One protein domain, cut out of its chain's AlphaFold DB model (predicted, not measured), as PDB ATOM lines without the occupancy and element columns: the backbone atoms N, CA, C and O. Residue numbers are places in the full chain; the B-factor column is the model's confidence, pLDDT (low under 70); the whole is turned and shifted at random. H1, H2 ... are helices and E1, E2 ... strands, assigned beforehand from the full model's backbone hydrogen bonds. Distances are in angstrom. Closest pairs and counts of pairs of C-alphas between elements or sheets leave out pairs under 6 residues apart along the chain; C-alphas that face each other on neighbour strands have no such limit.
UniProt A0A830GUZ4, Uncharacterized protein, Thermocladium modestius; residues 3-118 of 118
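Overview. This is residues 3 to 118 of the 118 residues of an uncharacterized protein of Thermocladium modestius (UniProt A0A830GUZ4). Two small three-strand sheets, E1 E2 E3 and E4 E5 E6, stand edge to edge with E1 beside E4; H2 and H3 run side by side over one side of this double sheet, and the loops of residues 7 to 19 and 85 to 94 lie on the other side. The hairpin E2 and E3 makes one end of the longest axis, and H4, meeting H3 with its residues 103 to 107, makes the other. The printed part has 116 residues, with four named helices and six named strands in the order E1 E2 E3 H1 H2 E4 H3 E5 E6 H4, of the mixed class. The first sheet is antiparallel, the second, in the order E4 E5 E6, is mixed. The whole is compact, with a radius of gyration of the C-alphas of 12.7 A and spans of 38 by 27 by 24 A.

Along the chain. In the first sheet, E1 is residues 3 to 6, beginning at C-alpha 3 (35.984, 39.628, 21.453); E2 is residues 20 to 25, 16.3 A long; E3 is residues 28 to 34, 17.6 A. In the second, E4 is residues 58 to 62, 13.1 A; E5 residues 80 to 84, 13.4 A; E6 residues 95 to 97. H1 is residues 36 to 39, H2 residues 43 to 53, 15.7 A, and H3 residues 68 to 76, 12.1 A. H4, residues 100 to 116, is 24.5 A long and ends at C-alpha 116 (37.540, 11.891, 22.791).

Arrangement. E1 E2 E3 form a meander, each strand the antiparallel neighbour of the one before, with N 4 and O 22 at 3.1 A and N 23 and O 31 at 2.9 A. The closest C-alphas of E1 and E4, Cys 3 and Ile 59, are 4.9 A apart. E4 and E5 are parallel, with N 61 and O 82 at 2.8 A; with H3 they form a strand-helix-strand unit, two parallel strands joined through a helix, with a right-handed crossover. E5 and E6 are a hairpin, with N 83 and O 96 at 2.8 A. H2 is on the first sheet at a height of 9.5 A, over E1, slantwise at 35 degrees on the local plane. H2 touches H3, closest C-alphas Pro 45 and Ser 70 at 4.6 A, at a shallow tilt of 11 degrees, the same way. H1 touches H2, C-alphas Ala 37 and Arg 43 being closest at 4.2 A. H4 touches H3 with residues 103 to 107 alone, closest C-alphas Leu 68 and Val 103 at 5.6 A, at a steep tilt of 47 degrees, opposite ways. In H2, H3 and H4 every O i to N i+4 pair is within hydrogen-bond range; H1 is too short for one.

Size, cuts and confidence. The C-alphas farthest apart, Asp 26 and Gly 118, are 39.6 A apart. The printed part has no cut. The link E1 to E2, 13 residues, is long. Mean pLDDT of the printed part is 92.5; residues 117 to 118 are under 70.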
ATOM      1  N   CYS A   3      36.659  40.794  20.877       97.62
ATOM      2  CA  CYS A   3      35.984  39.628  21.453       97.62
ATOM      3  C   CYS A   3      37.004  38.536  21.761       97.62
ATOM      4  O   CYS A   3      37.868  38.239  20.929       97.62
ATOM      5  N   THR A   4      36.891  37.938  22.942       97.44
ATOM      6  CA  THR A   4      37.670  36.764  23.343       97.44
ATOM      7  C   THR A   4      36.856  35.897  24.303       97.44
ATOM      8  O   THR A   4      35.718  36.225  24.648       97.44
ATOM      9  N   THR A   5      37.432  34.778  24.718       97.88
ATOM     10  CA  THR A   5      36.829  33.826  25.646       97.88
ATOM     11  C   THR A   5      37.705  33.633  26.864       97.88
ATOM     12  O   THR A   5      38.929  33.553  26.746       97.88
ATOM     13  N   VAL A   6      37.070  33.528  28.029       97.56
ATOM     14  CA  VAL A   6      37.758  33.422  29.318       97.56
ATOM     15  C   VAL A   6      37.145  32.357  30.219       97.56
ATOM     16  O   VAL A   6      35.973  32.002  30.079       97.56
ATOM     17  N   ASN A   7      37.942  31.864  31.162       96.62
ATOM     18  CA  ASN A   7      37.492  31.000  32.247       96.62
ATOM     19  C   ASN A   7      36.904  31.810  33.428       96.62
ATOM     20  O   ASN A   7      36.847  33.044  33.408       96.62
ATOM     21  N   GLY A   8      36.501  31.114  34.494       93.94
ATOM     22  CA  GLY A   8      35.988  31.699  35.738       93.94
ATOM     23  C   GLY A   8      36.935  32.662  36.466       93.94
ATOM     24  O   GLY A   8      36.478  33.429  37.311       93.94
ATOM     25  N   LYS A   9      38.230  32.661  36.130       94.81
ATOM     26  CA  LYS A   9      39.251  33.571  36.672       94.81
ATOM     27  C   LYS A   9      39.551  34.761  35.758       94.81
ATOM     28  O   LYS A   9      40.432  35.545  36.083       94.81
ATOM     29  N   TYR A  10      38.815  34.920  34.656       93.44
ATOM     30  CA  TYR A  10      39.075  35.939  33.631       93.44
ATOM     31  C   TYR A  10      40.419  35.770  32.907       93.44
ATOM     32  O   TYR A  10      40.963  36.728  32.363       93.44
ATOM     33  N   GLU A  11      40.924  34.541  32.849       95.69
ATOM     34  CA  GLU A  11      42.075  34.175  32.025       95.69
ATOM     35  C   GLU A  11      41.574  33.621  30.689       95.69
ATOM     36  O   GLU A  11      40.532  32.957  30.635       95.69
ATOM     37  N   THR A  12      42.303  33.863  29.605       96.19
ATOM     38  CA  THR A  12      41.955  33.374  28.271       96.19
ATOM     39  C   THR A  12      41.831  31.859  28.232       96.19
ATOM     40  O   THR A  12      42.702  31.127  28.694       96.19
ATOM     41  N   GLU A  13      40.767  31.357  27.615       97.19
ATOM     42  CA  GLU A  13      40.536  29.917  27.496       97.19
ATOM     43  C   GLU A  13      40.015  29.557  26.105       97.19
ATOM     44  O   GLU A  13      39.335  30.350  25.453       97.19
ATOM     45  N   ILE A  14      40.342  28.354  25.630       96.00
ATOM     46  CA  ILE A  14      39.965  27.851  24.310       96.00
ATOM     47  C   ILE A  14      38.450  27.974  24.110       96.00
ATOM     48  O   ILE A  14      37.668  27.596  24.982       96.00
ATOM     49  N   PHE A  15      38.022  28.405  22.917       96.56
ATOM     50  CA  PHE A  15      36.609  28.659  22.581       96.56
ATOM     51  C   PHE A  15      35.651  27.523  22.986       96.56
ATOM     52  O   PHE A  15      34.513  27.776  23.366       96.56
ATOM     53  N   SER A  16      36.087  26.261  22.897       94.44
ATOM     54  CA  SER A  16      35.267  25.082  23.212       94.44
ATOM     55  C   SER A  16      35.184  24.712  24.698       94.44
ATOM     56  O   SER A  16      34.451  23.771  25.032       94.44
ATOM     57  N   ARG A  17      35.959  25.389  25.553       94.88
ATOM     58  CA  ARG A  17      36.166  25.072  26.975       94.88
ATOM     59  C   ARG A  17      35.918  26.253  27.907       94.88
ATOM     60  O   ARG A  17      35.653  26.022  29.074       94.88
ATOM     61  N   ALA A  18      36.029  27.475  27.399       96.75
ATOM     62  CA  ALA A  18      35.851  28.685  28.181       96.75
ATOM     63  C   ALA A  18      34.440  28.803  28.765       96.75
ATOM     64  O   ALA A  18      33.467  28.438  28.104       96.75
ATOM     65  N   ASP A  19      34.351  29.391  29.955       97.50
ATOM     66  CA  ASP A  19      33.093  29.623  30.664       97.50
ATOM     67  C   ASP A  19      32.321  30.810  30.070       97.50
ATOM     68  O   ASP A  19      31.091  30.792  30.005       97.50
ATOM     69  N   TYR A  20      33.040  31.831  29.588       98.25
ATOM     70  CA  TYR A  20      32.450  33.095  29.147       98.25
ATOM     71  C   TYR A  20      32.994  33.595  27.808       98.25
ATOM     72  O   TYR A  20      34.168  33.404  27.479       98.25
ATOM     73  N   ILE A  21      32.146  34.323  27.079       98.06
ATOM     74  CA  ILE A  21      32.544  35.248  26.010       98.06
ATOM     75  C   ILE A  21      32.557  36.661  26.596       98.06
ATOM     76  O   ILE A  21      31.627  37.058  27.303       98.06
ATOM     77  N   VAL A  22      33.599  37.435  26.293       97.69
ATOM     78  CA  VAL A  22      33.733  38.823  26.754       97.69
ATOM     79  C   VAL A  22      34.014  39.773  25.595       97.69
ATOM     80  O   VAL A  22      34.741  39.433  24.658       97.69
ATOM     81  N   LEU A  23      33.465  40.989  25.683       97.38
ATOM     82  CA  LEU A  23      33.868  42.108  24.830       97.38
ATOM     83  C   LEU A  23      34.718  43.086  25.620       97.38
ATOM     84  O   LEU A  23      34.342  43.513  26.713       97.38
ATOM     85  N   ILE A  24      35.827  43.491  25.018       95.38
ATOM     86  CA  ILE A  24      36.789  44.417  25.595       95.38
ATOM     87  C   ILE A  24      36.826  45.688  24.754       95.38
ATOM     88  O   ILE A  24      36.881  45.663  23.514       95.38
ATOM     89  N   LYS A  25      36.811  46.823  25.444       93.69
ATOM     90  CA  LYS A  25      36.996  48.152  24.870       93.69
ATOM     91  C   LYS A  25      37.886  48.952  25.815       93.69
ATOM     92  O   LYS A  25      37.647  48.956  27.017       93.69
ATOM     93  N   ASP A  26      38.932  49.567  25.270       89.94
ATOM     94  CA  ASP A  26      39.889  50.385  26.027       89.94
ATOM     95  C   ASP A  26      40.480  49.643  27.247       89.94
ATOM     96  O   ASP A  26      40.559  50.177  28.351       89.94
ATOM     97  N   GLY A  27      40.828  48.363  27.055       85.44
ATOM     98  CA  GLY A  27      41.402  47.492  28.092       85.44
ATOM     99  C   GLY A  27      40.414  46.998  29.155       85.44
ATOM    100  O   GLY A  27      40.811  46.283  30.067       85.44
ATOM    101  N   LYS A  28      39.125  47.347  29.057       90.00
ATOM    102  CA  LYS A  28      38.100  46.970  30.039       90.00
ATOM    103  C   LYS A  28      37.057  46.050  29.430       90.00
ATOM    104  O   LYS A  28      36.624  46.255  28.295       90.00
ATOM    105  N   ILE A  29      36.614  45.065  30.205       94.44
ATOM    106  CA  ILE A  29      35.471  44.224  29.845       94.44
ATOM    107  C   ILE A  29      34.205  45.081  29.935       94.44
ATOM    108  O   ILE A  29      33.847  45.559  31.008       94.44
ATOM    109  N   ILE A  30      33.539  45.276  28.800       95.44
ATOM    110  CA  ILE A  30      32.286  46.040  28.695       95.44
ATOM    111  C   ILE A  30      31.058  45.138  28.552       95.44
ATOM    112  O   ILE A  30      29.932  45.605  28.687       95.44
ATOM    113  N   TYR A  31      31.269  43.855  28.256       97.06
ATOM    114  CA  TYR A  31      30.211  42.863  28.115       97.06
ATOM    115  C   TYR A  31      30.740  41.477  28.478       97.06
ATOM    116  O   TYR A  31      31.886  41.151  28.157       97.06
ATOM    117  N   LYS A  32      29.893  40.666  29.114       97.00
ATOM    118  CA  LYS A  32      30.170  39.282  29.501       97.00
ATOM    119  C   LYS A  32      28.890  38.466  29.358       97.00
ATOM    120  O   LYS A  32      27.847  38.883  29.856       97.00
ATOM    121  N   GLU A  33      28.996  37.294  28.756       97.50
ATOM    122  CA  GLU A  33      27.927  36.296  28.735       97.50
ATOM    123  C   GLU A  33      28.494  34.887  28.899       97.50
ATOM    124  O   GLU A  33      29.673  34.649  28.622       97.50
ATOM    125  N   GLU A  34      27.658  33.956  29.353       97.69
ATOM    126  CA  GLU A  34      27.992  32.532  29.348       97.69
ATOM    127  C   GLU A  34      28.276  32.055  27.930       97.69
ATOM    128  O   GLU A  34      27.628  32.479  26.972       97.69
ATOM    129  N   ASN A  35      29.258  31.170  27.792       97.50
ATOM    130  CA  ASN A  35      29.689  30.692  26.495       97.50
ATOM    131  C   ASN A  35      28.667  29.691  25.905       97.50
ATOM    132  O   ASN A  35      28.637  28.529  26.328       97.50
ATOM    133  N   PRO A  36      27.899  30.057  24.855       95.12
ATOM    134  CA  PRO A  36      26.914  29.157  24.251       95.12
ATOM    135  C   PRO A  36      27.550  27.896  23.644       95.12
ATOM    136  O   PRO A  36      26.868  26.893  23.420       95.12
ATOM    137  N   ALA A  37      28.864  27.911  23.393       93.50
ATOM    138  CA  ALA A  37      29.606  26.765  22.888       93.50
ATOM    139  C   ALA A  37      29.590  25.553  23.830       93.50
ATOM    140  O   ALA A  37      29.805  24.434  23.368       93.50
ATOM    141  N   LEU A  38      29.324  25.740  25.127       93.00
ATOM    142  CA  LEU A  38      29.258  24.640  26.092       93.00
ATOM    143  C   LEU A  38      28.030  23.738  25.887       93.00
ATOM    144  O   LEU A  38      28.064  22.566  26.264       93.00
ATOM    145  N   HIS A  39      26.989  24.239  25.216       91.94
ATOM    146  CA  HIS A  39      25.698  23.560  25.064       91.94
ATOM    147  C   HIS A  39      25.439  23.014  23.653       91.94
ATOM    148  O   HIS A  39      24.343  22.546  23.353       91.94
ATOM    149  N   VAL A  40      26.435  23.064  22.764       90.69
ATOM    150  CA  VAL A  40      26.277  22.694  21.349       90.69
ATOM    151  C   VAL A  40      27.409  21.794  20.859       90.69
ATOM    152  O   VAL A  40      28.495  21.736  21.436       90.69
ATOM    153  N   LYS A  41      27.179  21.092  19.743       87.19
ATOM    154  CA  LYS A  41      28.205  20.248  19.103       87.19
ATOM    155  C   LYS A  41      29.260  21.076  18.362       87.19
ATOM    156  O   LYS A  41      30.448  20.761  18.389       87.19
ATOM    157  N   GLU A  42      28.851  22.166  17.718       89.00
ATOM    158  CA  GLU A  42      29.726  23.034  16.919       89.00
ATOM    159  C   GLU A  42      30.393  24.130  17.762       89.00
ATOM    160  O   GLU A  42      30.300  25.315  17.461       89.00
ATOM    161  N   ARG A  43      31.095  23.731  18.826       92.12
ATOM    162  CA  ARG A  43      31.580  24.641  19.877       92.12
ATOM    163  C   ARG A  43      32.338  25.878  19.362       92.12
ATOM    164  O   ARG A  43      31.899  27.004  19.559       92.12
ATOM    165  N   ARG A  44      33.470  25.680  18.670       94.06
ATOM    166  CA  ARG A  44      34.325  26.785  18.179       94.06
ATOM    167  C   ARG A  44      33.600  27.697  17.166       94.06
ATOM    168  O   ARG A  44      33.637  28.912  17.361       94.06
ATOM    169  N   PRO A  45      32.896  27.161  16.141       95.75
ATOM    170  CA  PRO A  45      32.102  27.994  15.235       95.75
ATOM    171  C   PRO A  45      31.024  28.821  15.934       95.75
ATOM    172  O   PRO A  45      30.767  29.946  15.513       95.75
ATOM    173  N   THR A  46      30.405  28.291  16.991       96.94
ATOM    174  CA  THR A  46      29.388  29.018  17.758       96.94
ATOM    175  C   THR A  46      29.967  30.260  18.428       96.94
ATOM    176  O   THR A  46      29.377  31.328  18.294       96.94
ATOM    177  N   VAL A  47      31.154  30.173  19.041       97.31
ATOM    178  CA  VAL A  47      31.845  31.363  19.582       97.31
ATOM    179  C   VAL A  47      32.136  32.383  18.484       97.31
ATOM    180  O   VAL A  47      31.851  33.567  18.646       97.31
ATOM    181  N   ALA A  48      32.655  31.929  17.340       96.88
ATOM    182  CA  ALA A  48      32.968  32.814  16.221       96.88
ATOM    183  C   ALA A  48      31.730  33.576  15.721       96.88
ATOM    184  O   ALA A  48      31.792  34.794  15.553       96.88
ATOM    185  N   LYS A  49      30.598  32.881  15.533       97.00
ATOM    186  CA  LYS A  49      29.316  33.508  15.164       97.00
ATOM    187  C   LYS A  49      28.882  34.518  16.216       97.00
ATOM    188  O   LYS A  49      28.568  35.655  15.875       97.00
ATOM    189  N   ARG A  50      28.950  34.130  17.490       97.62
ATOM    190  CA  ARG A  50      28.498  34.978  18.584       97.62
ATOM    191  C   ARG A  50      29.314  36.263  18.709       97.62
ATOM    192  O   ARG A  50      28.742  37.341  18.819       97.62
ATOM    193  N   CYS A  51      30.637  36.192  18.564       96.94
ATOM    194  CA  CYS A  51      31.475  37.389  18.501       96.94
ATOM    195  C   CYS A  51      31.089  38.334  17.345       96.94
ATOM    196  O   CYS A  51      31.194  39.553  17.491       96.94
ATOM    197  N   MET A  52      30.644  37.807  16.195       96.12
ATOM    198  CA  MET A  52      30.158  38.653  15.099       96.12
ATOM    199  C   MET A  52      28.825  39.324  15.432       96.12
ATOM    200  O   MET A  52      28.684  40.517  15.171       96.12
ATOM    201  N   GLU A  53      27.877  38.585  16.016       96.56
ATOM    202  CA  GLU A  53      26.571  39.109  16.455       96.56
ATOM    203  C   GLU A  53      26.723  40.228  17.489       96.56
ATOM    204  O   GLU A  53      26.014  41.227  17.442       96.56
ATOM    205  N   LEU A  54      27.708  40.088  18.377       95.94
ATOM    206  CA  LEU A  54      28.086  41.091  19.369       95.94
ATOM    207  C   LEU A  54      28.808  42.316  18.770       95.94
ATOM    208  O   LEU A  54      29.221  43.217  19.499       95.94
ATOM    209  N   GLY A  55      28.994  42.369  17.448       94.88
ATOM    210  CA  GLY A  55      29.587  43.517  16.764       94.88
ATOM    211  C   GLY A  55      31.096  43.662  16.968       94.88
ATOM    212  O   GLY A  55      31.642  44.753  16.776       94.88
ATOM    213  N   ALA A  56      31.802  42.589  17.339       96.12
ATOM    214  CA  ALA A  56      33.249  42.635  17.511       96.12
ATOM    215  C   ALA A  56      33.955  43.043  16.208       96.12
ATOM    216  O   ALA A  56      33.552  42.654  15.110       96.12
ATOM    217  N   GLN A  57      35.017  43.837  16.326       95.19
ATOM    218  CA  GLN A  57      35.852  44.263  15.192       95.19
ATOM    219  C   GLN A  57      37.131  43.429  15.111       95.19
ATOM    220  O   GLN A  57      37.616  43.120  14.025       95.19
ATOM    221  N   VAL A  58      37.641  43.055  16.283       96.75
ATOM    222  CA  VAL A  58      38.848  42.261  16.463       96.75
ATOM    223  C   VAL A  58      38.487  41.021  17.266       96.75
ATOM    224  O   VAL A  58      37.758  41.110  18.254       96.75
ATOM    225  N   ILE A  59      39.001  39.872  16.855       97.50
ATOM    226  CA  ILE A  59      38.892  38.616  17.587       97.50
ATOM    227  C   ILE A  59      40.279  38.256  18.090       97.50
ATOM    228  O   ILE A  59      41.203  38.110  17.291       97.50
ATOM    229  N   VAL A  60      40.415  38.103  19.402       97.06
ATOM    230  CA  VAL A  60      41.621  37.548  20.017       97.06
ATOM    231  C   VAL A  60      41.270  36.143  20.474       97.06
ATOM    232  O   VAL A  60      40.475  35.955  21.391       97.06
ATOM    233  N   ALA A  61      41.808  35.150  19.783       96.75
ATOM    234  CA  ALA A  61      41.471  33.757  20.000       96.75
ATOM    235  C   ALA A  61      42.601  33.037  20.745       96.75
ATOM    236  O   ALA A  61      43.733  33.037  20.268       96.75
ATOM    237  N   PRO A  62      42.329  32.374  21.876       96.56
ATOM    238  CA  PRO A  62      43.351  31.571  22.541       96.56
ATOM    239  C   PRO A  62      43.803  30.421  21.634       96.56
ATOM    240  O   PRO A  62      42.988  29.864  20.888       96.56
ATOM    241  N   HIS A  63      45.088  30.076  21.663       93.19
ATOM    242  CA  HIS A  63      45.665  29.031  20.814       93.19
ATOM    243  C   HIS A  63      44.825  27.737  20.829       93.19
ATOM    244  O   HIS A  63      44.372  27.277  21.876       93.19
ATOM    245  N   GLY A  64      44.565  27.156  19.650       90.88
ATOM    246  CA  GLY A  64      43.672  25.996  19.503       90.88
ATOM    247  C   GLY A  64      42.178  26.331  19.336       90.88
ATOM    248  O   GLY A  64      41.347  25.418  19.249       90.88
ATOM    249  N   SER A  65      41.809  27.616  19.277       93.31
ATOM    250  CA  SER A  65      40.416  28.069  19.131       93.31
ATOM    251  C   SER A  65      39.947  28.243  17.685       93.31
ATOM    252  O   SER A  65      38.811  27.889  17.362       93.31
ATOM    253  N   LEU A  66      40.789  28.768  16.791       92.00
ATOM    254  CA  LEU A  66      40.398  29.131  15.422       92.00
ATOM    255  C   LEU A  66      40.530  27.956  14.451       92.00
ATOM    256  O   LEU A  66      41.394  27.938  13.584       92.00
ATOM    257  N   CYS A  67      39.652  26.959  14.567       92.31
ATOM    258  CA  CYS A  67      39.552  25.918  13.538       92.31
ATOM    259  C   CYS A  67      39.062  26.494  12.197       92.31
ATOM    260  O   CYS A  67      38.451  27.565  12.161       92.31
ATOM    261  N   LEU A  68      39.271  25.760  11.101       92.75
ATOM    262  CA  LEU A  68      38.974  26.218   9.741       92.75
ATOM    263  C   LEU A  68      37.550  26.786   9.574       92.75
ATOM    264  O   LEU A  68      37.427  27.890   9.045       92.75
ATOM    265  N   PRO A  69      36.472  26.140  10.071       92.38
ATOM    266  CA  PRO A  69      35.137  26.733   9.998       92.38
ATOM    267  C   PRO A  69      35.017  28.076  10.733       92.38
ATOM    268  O   PRO A  69      34.414  29.006  10.207       92.38
ATOM    269  N   SER A  70      35.627  28.208  11.915       92.62
ATOM    270  CA  SER A  70      35.616  29.453  12.700       92.62
ATOM    271  C   SER A  70      36.383  30.566  11.987       92.62
ATOM    272  O   SER A  70      35.889  31.687  11.885       92.62
ATOM    273  N   TYR A  71      37.552  30.240  11.430       94.12
ATOM    274  CA  TYR A  71      38.348  31.160  10.620       94.12
ATOM    275  C   TYR A  71      37.559  31.670   9.408       94.12
ATOM    276  O   TYR A  71      37.498  32.874   9.170       94.12
ATOM    277  N   MET A  72      36.889  30.774   8.673       94.88
ATOM    278  CA  MET A  72      36.075  31.160   7.516       94.88
ATOM    279  C   MET A  72      34.920  32.093   7.893       94.88
ATOM    280  O   MET A  72      34.645  33.036   7.156       94.88
ATOM    281  N   ILE A  73      34.245  31.846   9.020       95.38
ATOM    282  CA  ILE A  73      33.148  32.693   9.515       95.38
ATOM    283  C   ILE A  73      33.648  34.125   9.751       95.38
ATOM    284  O   ILE A  73      33.078  35.077   9.222       95.38
ATOM    285  N   LEU A  74      34.748  34.267  10.489       94.81
ATOM    286  CA  LEU A  74      35.304  35.566  10.866       94.81
ATOM    287  C   LEU A  74      35.934  36.308   9.683       94.81
ATOM    288  O   LEU A  74      35.758  37.519   9.551       94.81
ATOM    289  N   SER A  75      36.619  35.580   8.797       93.38
ATOM    290  CA  SER A  75      37.211  36.136   7.579       93.38
ATOM    291  C   SER A  75      36.136  36.679   6.632       93.38
ATOM    292  O   SER A  75      36.259  37.813   6.170       93.38
ATOM    293  N   LYS A  76      35.031  35.945   6.421       91.88
ATOM    294  CA  LYS A  76      33.878  36.434   5.637       91.88
ATOM    295  C   LYS A  76      33.250  37.692   6.239       91.88
ATOM    296  O   LYS A  76      32.766  38.540   5.501       91.88
ATOM    297  N   GLY A  77      33.276  37.820   7.565       87.75
ATOM    298  CA  GLY A  77      32.825  39.012   8.284       87.75
ATOM    299  C   GLY A  77      33.824  40.176   8.298       87.75
ATOM    300  O   GLY A  77      33.563  41.163   8.988       87.75
ATOM    301  N   GLY A  78      34.968  40.060   7.610       91.75
ATOM    302  CA  GLY A  78      36.002  41.098   7.545       91.75
ATOM    303  C   GLY A  78      36.659  41.407   8.893       91.75
ATOM    304  O   GLY A  78      37.093  42.535   9.119       91.75
ATOM    305  N   LYS A  79      36.677  40.446   9.827       93.44
ATOM    306  CA  LYS A  79      37.198  40.660  11.185       93.44
ATOM    307  C   LYS A  79      38.711  40.490  11.226       93.44
ATOM    308  O   LYS A  79      39.247  39.537  10.662       93.44
ATOM    309  N   ALA A  80      39.393  41.371  11.958       95.12
ATOM    310  CA  ALA A  80      40.801  41.169  12.280       95.12
ATOM    311  C   ALA A  80      40.920  40.045  13.318       95.12
ATOM    312  O   ALA A  80      40.182  40.024  14.303       95.12
ATOM    313  N   MET A  81      41.833  39.107  13.093       97.31
ATOM    314  CA  MET A  81      41.990  37.915  13.922       97.31
ATOM    315  C   MET A  81      43.421  37.822  14.435       97.31
ATOM    316  O   MET A  81      44.377  37.845  13.657       97.31
ATOM    317  N   TYR A  82      43.544  37.658  15.742       97.19
ATOM    318  CA  TYR A  82      44.805  37.444  16.429       97.19
ATOM    319  C   TYR A  82      44.708  36.211  17.313       97.19
ATOM    320  O   TYR A  82      43.617  35.791  17.704       97.19
ATOM    321  N   VAL A  83      45.863  35.650  17.634       96.06
ATOM    322  CA  VAL A  83      46.008  34.531  18.554       96.06
ATOM    323  C   VAL A  83      46.729  35.006  19.806       96.06
ATOM    324  O   VAL A  83      47.588  35.881  19.729       96.06
ATOM    325  N   THR A  84      46.353  34.445  20.947       95.81
ATOM    326  CA  THR A  84      46.981  34.663  22.257       95.81
ATOM    327  C   THR A  84      47.231  33.317  22.930       95.81
ATOM    328  O   THR A  84      46.714  32.284  22.479       95.81
ATOM    329  N   LYS A  85      48.025  33.286  24.002       94.62
ATOM    330  CA  LYS A  85      48.172  32.056  24.781       94.62
ATOM    331  C   LYS A  85      46.920  31.825  25.622       94.62
ATOM    332  O   LYS A  85      46.178  32.747  25.942       94.62
ATOM    333  N   THR A  86      46.687  30.568  25.967       94.12
ATOM    334  CA  THR A  86      45.704  30.182  26.984       94.12
ATOM    335  C   THR A  86      46.263  30.513  28.370       94.12
ATOM    336  O   THR A  86      47.453  30.304  28.605       94.12
ATOM    337  N   GLY A  87      45.417  30.987  29.281       94.25
ATOM    338  CA  GLY A  87      45.781  31.325  30.656       94.25
ATOM    339  C   GLY A  87      46.322  32.745  30.848       94.25
ATOM    340  O   GLY A  87      46.799  33.054  31.933       94.25
ATOM    341  N   GLU A  88      46.279  33.606  29.827       92.88
ATOM    342  CA  GLU A  88      46.682  35.014  29.956       92.88
ATOM    343  C   GLU A  88      45.516  35.856  30.484       92.88
ATOM    344  O   GLU A  88      44.369  35.686  30.065       92.88
ATOM    345  N   ALA A  89      45.800  36.784  31.396       90.88
ATOM    346  CA  ALA A  89      44.805  37.742  31.854       90.88
ATOM    347  C   ALA A  89      44.417  38.699  30.713       90.88
ATOM    348  O   ALA A  89      45.232  39.053  29.857       90.88
ATOM    349  N   VAL A  90      43.150  39.114  30.687       85.75
ATOM    350  CA  VAL A  90      42.576  39.939  29.607       85.75
ATOM    351  C   VAL A  90      43.258  41.308  29.447       85.75
ATOM    352  O   VAL A  90      43.247  41.887  28.359       85.75
ATOM    353  N   ASP A  91      43.849  41.832  30.511       83.56
ATOM    354  CA  ASP A  91      44.593  43.091  30.552       83.56
ATOM    355  C   ASP A  91      46.070  42.954  30.138       83.56
ATOM    356  O   ASP A  91      46.703  43.955  29.808       83.56
ATOM    357  N   GLU A  92      46.599  41.730  30.057       86.44
ATOM    358  CA  GLU A  92      48.008  41.440  29.745       86.44
ATOM    359  C   GLU A  92      48.197  40.653  28.434       86.44
ATOM    360  O   GLU A  92      49.246  40.047  28.196       86.44
ATOM    361  N   LEU A  93      47.187  40.657  27.559       87.88
ATOM    362  CA  LEU A  93      47.157  39.819  26.359       87.88
ATOM    363  C   LEU A  93      48.337  40.077  25.423       87.88
ATOM    364  O   LEU A  93      48.457  41.134  24.795       87.88
ATOM    365  N   ARG A  94      49.155  39.041  25.228       91.94
ATOM    366  CA  ARG A  94      50.152  39.008  24.160       91.94
ATOM    367  C   ARG A  94      49.520  38.388  22.931       91.94
ATOM    368  O   ARG A  94      49.072  37.242  22.959       91.94
ATOM    369  N   VAL A  95      49.495  39.153  21.844       95.06
ATOM    370  CA  VAL A  95      48.808  38.755  20.615       95.06
ATOM    371  C   VAL A  95      49.747  38.694  19.417       95.06
ATOM    372  O   VAL A  95      50.636  39.531  19.264       95.06
ATOM    373  N   TRP A  96      49.529  37.718  18.539       95.50
ATOM    374  CA  TRP A  96      50.191  37.606  17.237       95.50
ATOM    375  C   TRP A  96      49.158  37.375  16.130       95.50
ATOM    376  O   TRP A  96      48.057  36.892  16.405       95.50
ATOM    377  N   PRO A  97      49.447  37.755  14.874       94.38
ATOM    378  CA  PRO A  97      48.505  37.552  13.780       94.38
ATOM    379  C   PRO A  97      48.222  36.062  13.556       94.38
ATOM    380  O   PRO A  97      49.120  35.220  13.652       94.38
ATOM    381  N   ILE A  98      46.968  35.749  13.217       92.06
ATOM    382  CA  ILE A  98      46.589  34.393  12.816       92.06
ATOM    383  C   ILE A  98      47.368  33.964  11.562       92.06
ATOM    384  O   ILE A  98      47.581  34.756  10.645       92.06
ATOM    385  N   ASN A  99      47.768  32.692  11.503       92.75
ATOM    386  CA  ASN A  99      48.411  32.096  10.332       92.75
ATOM    387  C   ASN A  99      47.791  30.729   9.986       92.75
ATOM    388  O   ASN A  99      46.988  30.181  10.741       92.75
ATOM    389  N   ALA A 100      48.162  30.165   8.835       89.31
ATOM    390  CA  ALA A 100      47.612  28.888   8.376       89.31
ATOM    391  C   ALA A 100      47.929  27.707   9.320       89.31
ATOM    392  O   ALA A 100      47.108  26.802   9.458       89.31
ATOM    393  N   GLY A 101      49.082  27.728   9.997       87.44
ATOM    394  CA  GLY A 101      49.482  26.695  10.957       87.44
ATOM    395  C   GLY A 101      48.586  26.667  12.197       87.44
ATOM    396  O   GLY A 101      48.135  25.600  12.605       87.44
ATOM    397  N   GLU A 102      48.242  27.839  12.733       91.69
ATOM    398  CA  GLU A 102      47.285  27.998  13.837       91.69
ATOM    399  C   GLU A 102      45.905  27.430  13.484       91.69
ATOM    400  O   GLU A 102      45.273  26.731  14.286       91.69
ATOM    401  N   VAL A 103      45.449  27.684  12.251       87.94
ATOM    402  CA  VAL A 103      44.165  27.179  11.753       87.94
ATOM    403  C   VAL A 103      44.194  25.660  11.591       87.94
ATOM    404  O   VAL A 103      43.249  24.973  11.997       87.94
ATOM    405  N   ALA A 104      45.276  25.114  11.030       88.50
ATOM    406  CA  ALA A 104      45.457  23.675  10.868       88.50
ATOM    407  C   ALA A 104      45.496  22.959  12.228       88.50
ATOM    408  O   ALA A 104      44.721  22.027  12.452       88.50
ATOM    409  N   TYR A 105      46.312  23.453  13.164       89.94
ATOM    410  CA  TYR A 105      46.412  22.921  14.524       89.94
ATOM    411  C   TYR A 105      45.057  22.931  15.237       89.94
ATOM    412  O   TYR A 105      44.590  21.902  15.728       89.94
ATOM    413  N   SER A 106      44.367  24.074  15.221       82.44
ATOM    414  CA  SER A 106      43.052  24.218  15.855       82.44
ATOM    415  C   SER A 106      42.001  23.294  15.235       82.44
ATOM    416  O   SER A 106      41.080  22.843  15.920       82.44
ATOM    417  N   SER A 107      42.119  22.995  13.939       84.88
ATOM    418  CA  SER A 107      41.230  22.058  13.243       84.88
ATOM    419  C   SER A 107      41.475  20.614  13.667       84.88
ATOM    420  O   SER A 107      40.510  19.909  13.964       84.88
ATOM    421  N   LEU A 108      42.740  20.193  13.767       88.69
ATOM    422  CA  LEU A 108      43.113  18.869  14.275       88.69
ATOM    423  C   LEU A 108      42.654  18.683  15.724       88.69
ATOM    424  O   LEU A 108      42.003  17.688  16.041       88.69
ATOM    425  N   LEU A 109      42.899  19.681  16.579       86.38
ATOM    426  CA  LEU A 109      42.443  19.670  17.967       86.38
ATOM    427  C   LEU A 109      40.915  19.560  18.057       86.38
ATOM    428  O   LEU A 109      40.395  18.810  18.878       86.38
ATOM    429  N   ALA A 110      40.181  20.266  17.193       81.50
ATOM    430  CA  ALA A 110      38.725  20.182  17.159       81.50
ATOM    431  C   ALA A 110      38.210  18.796  16.750       81.50
ATOM    432  O   ALA A 110      37.191  18.354  17.277       81.50
ATOM    433  N   VAL A 111      38.884  18.114  15.821       86.50
ATOM    434  CA  VAL A 111      38.548  16.732  15.448       86.50
ATOM    435  C   VAL A 111      38.822  15.791  16.616       86.50
ATOM    436  O   VAL A 111      37.944  15.012  16.976       86.50
ATOM    437  N   TRP A 112      39.988  15.913  17.251       86.94
ATOM    438  CA  TRP A 112      40.352  15.085  18.398       86.94
ATOM    439  C   TRP A 112      39.363  15.245  19.559       86.94
ATOM    440  O   TRP A 112      38.846  14.256  20.067       86.94
ATOM    441  N   GLU A 113      38.986  16.480  19.907       81.81
ATOM    442  CA  GLU A 113      37.998  16.729  20.965       81.81
ATOM    443  C   GLU A 113      36.618  16.130  20.670       81.81
ATOM    444  O   GLU A 113      35.923  15.760  21.614       81.81
ATOM    445  N   ARG A 114      36.210  16.029  19.397       82.38
ATOM    446  CA  ARG A 114      34.952  15.359  19.026       82.38
ATOM    447  C   ARG A 114      35.027  13.847  19.197       82.38
ATOM    448  O   ARG A 114      34.014  13.253  19.523       82.38
ATOM    449  N   ILE A 115      36.193  13.244  18.964       81.81
ATOM    450  CA  ILE A 115      36.396  11.797  19.118       81.81
ATOM    451  C   ILE A 115      36.513  11.434  20.601       81.81
ATOM    452  O   ILE A 115      35.902  10.475  21.047       81.81
ATOM    453  N   SER A 116      37.271  12.206  21.382       77.69
ATOM    454  CA  SER A 116      37.540  11.891  22.791       77.69
ATOM    455  C   SER A 116      36.395  12.229  23.752       77.69
ATOM    456  O   SER A 116      36.428  11.794  24.898       77.69
ATOM    457  N   ARG A 117      35.424  13.051  23.333       62.44
ATOM    458  CA  ARG A 117      34.256  13.455  24.143       62.44
ATOM    459  C   ARG A 117      32.914  13.091  23.491       62.44
ATOM    460  O   ARG A 117      31.884  13.600  23.932       62.44
ATOM    461  N   GLY A 118      32.956  12.320  22.405       54.44
ATOM    462  CA  GLY A 118      31.791  11.817  21.676       54.44
ATOM    463  C   GLY A 118      31.323  10.468  22.189       54.44
ATOM    464  O   GLY A 118      32.127   9.782  22.855       54.44
TER     465      GLY A 118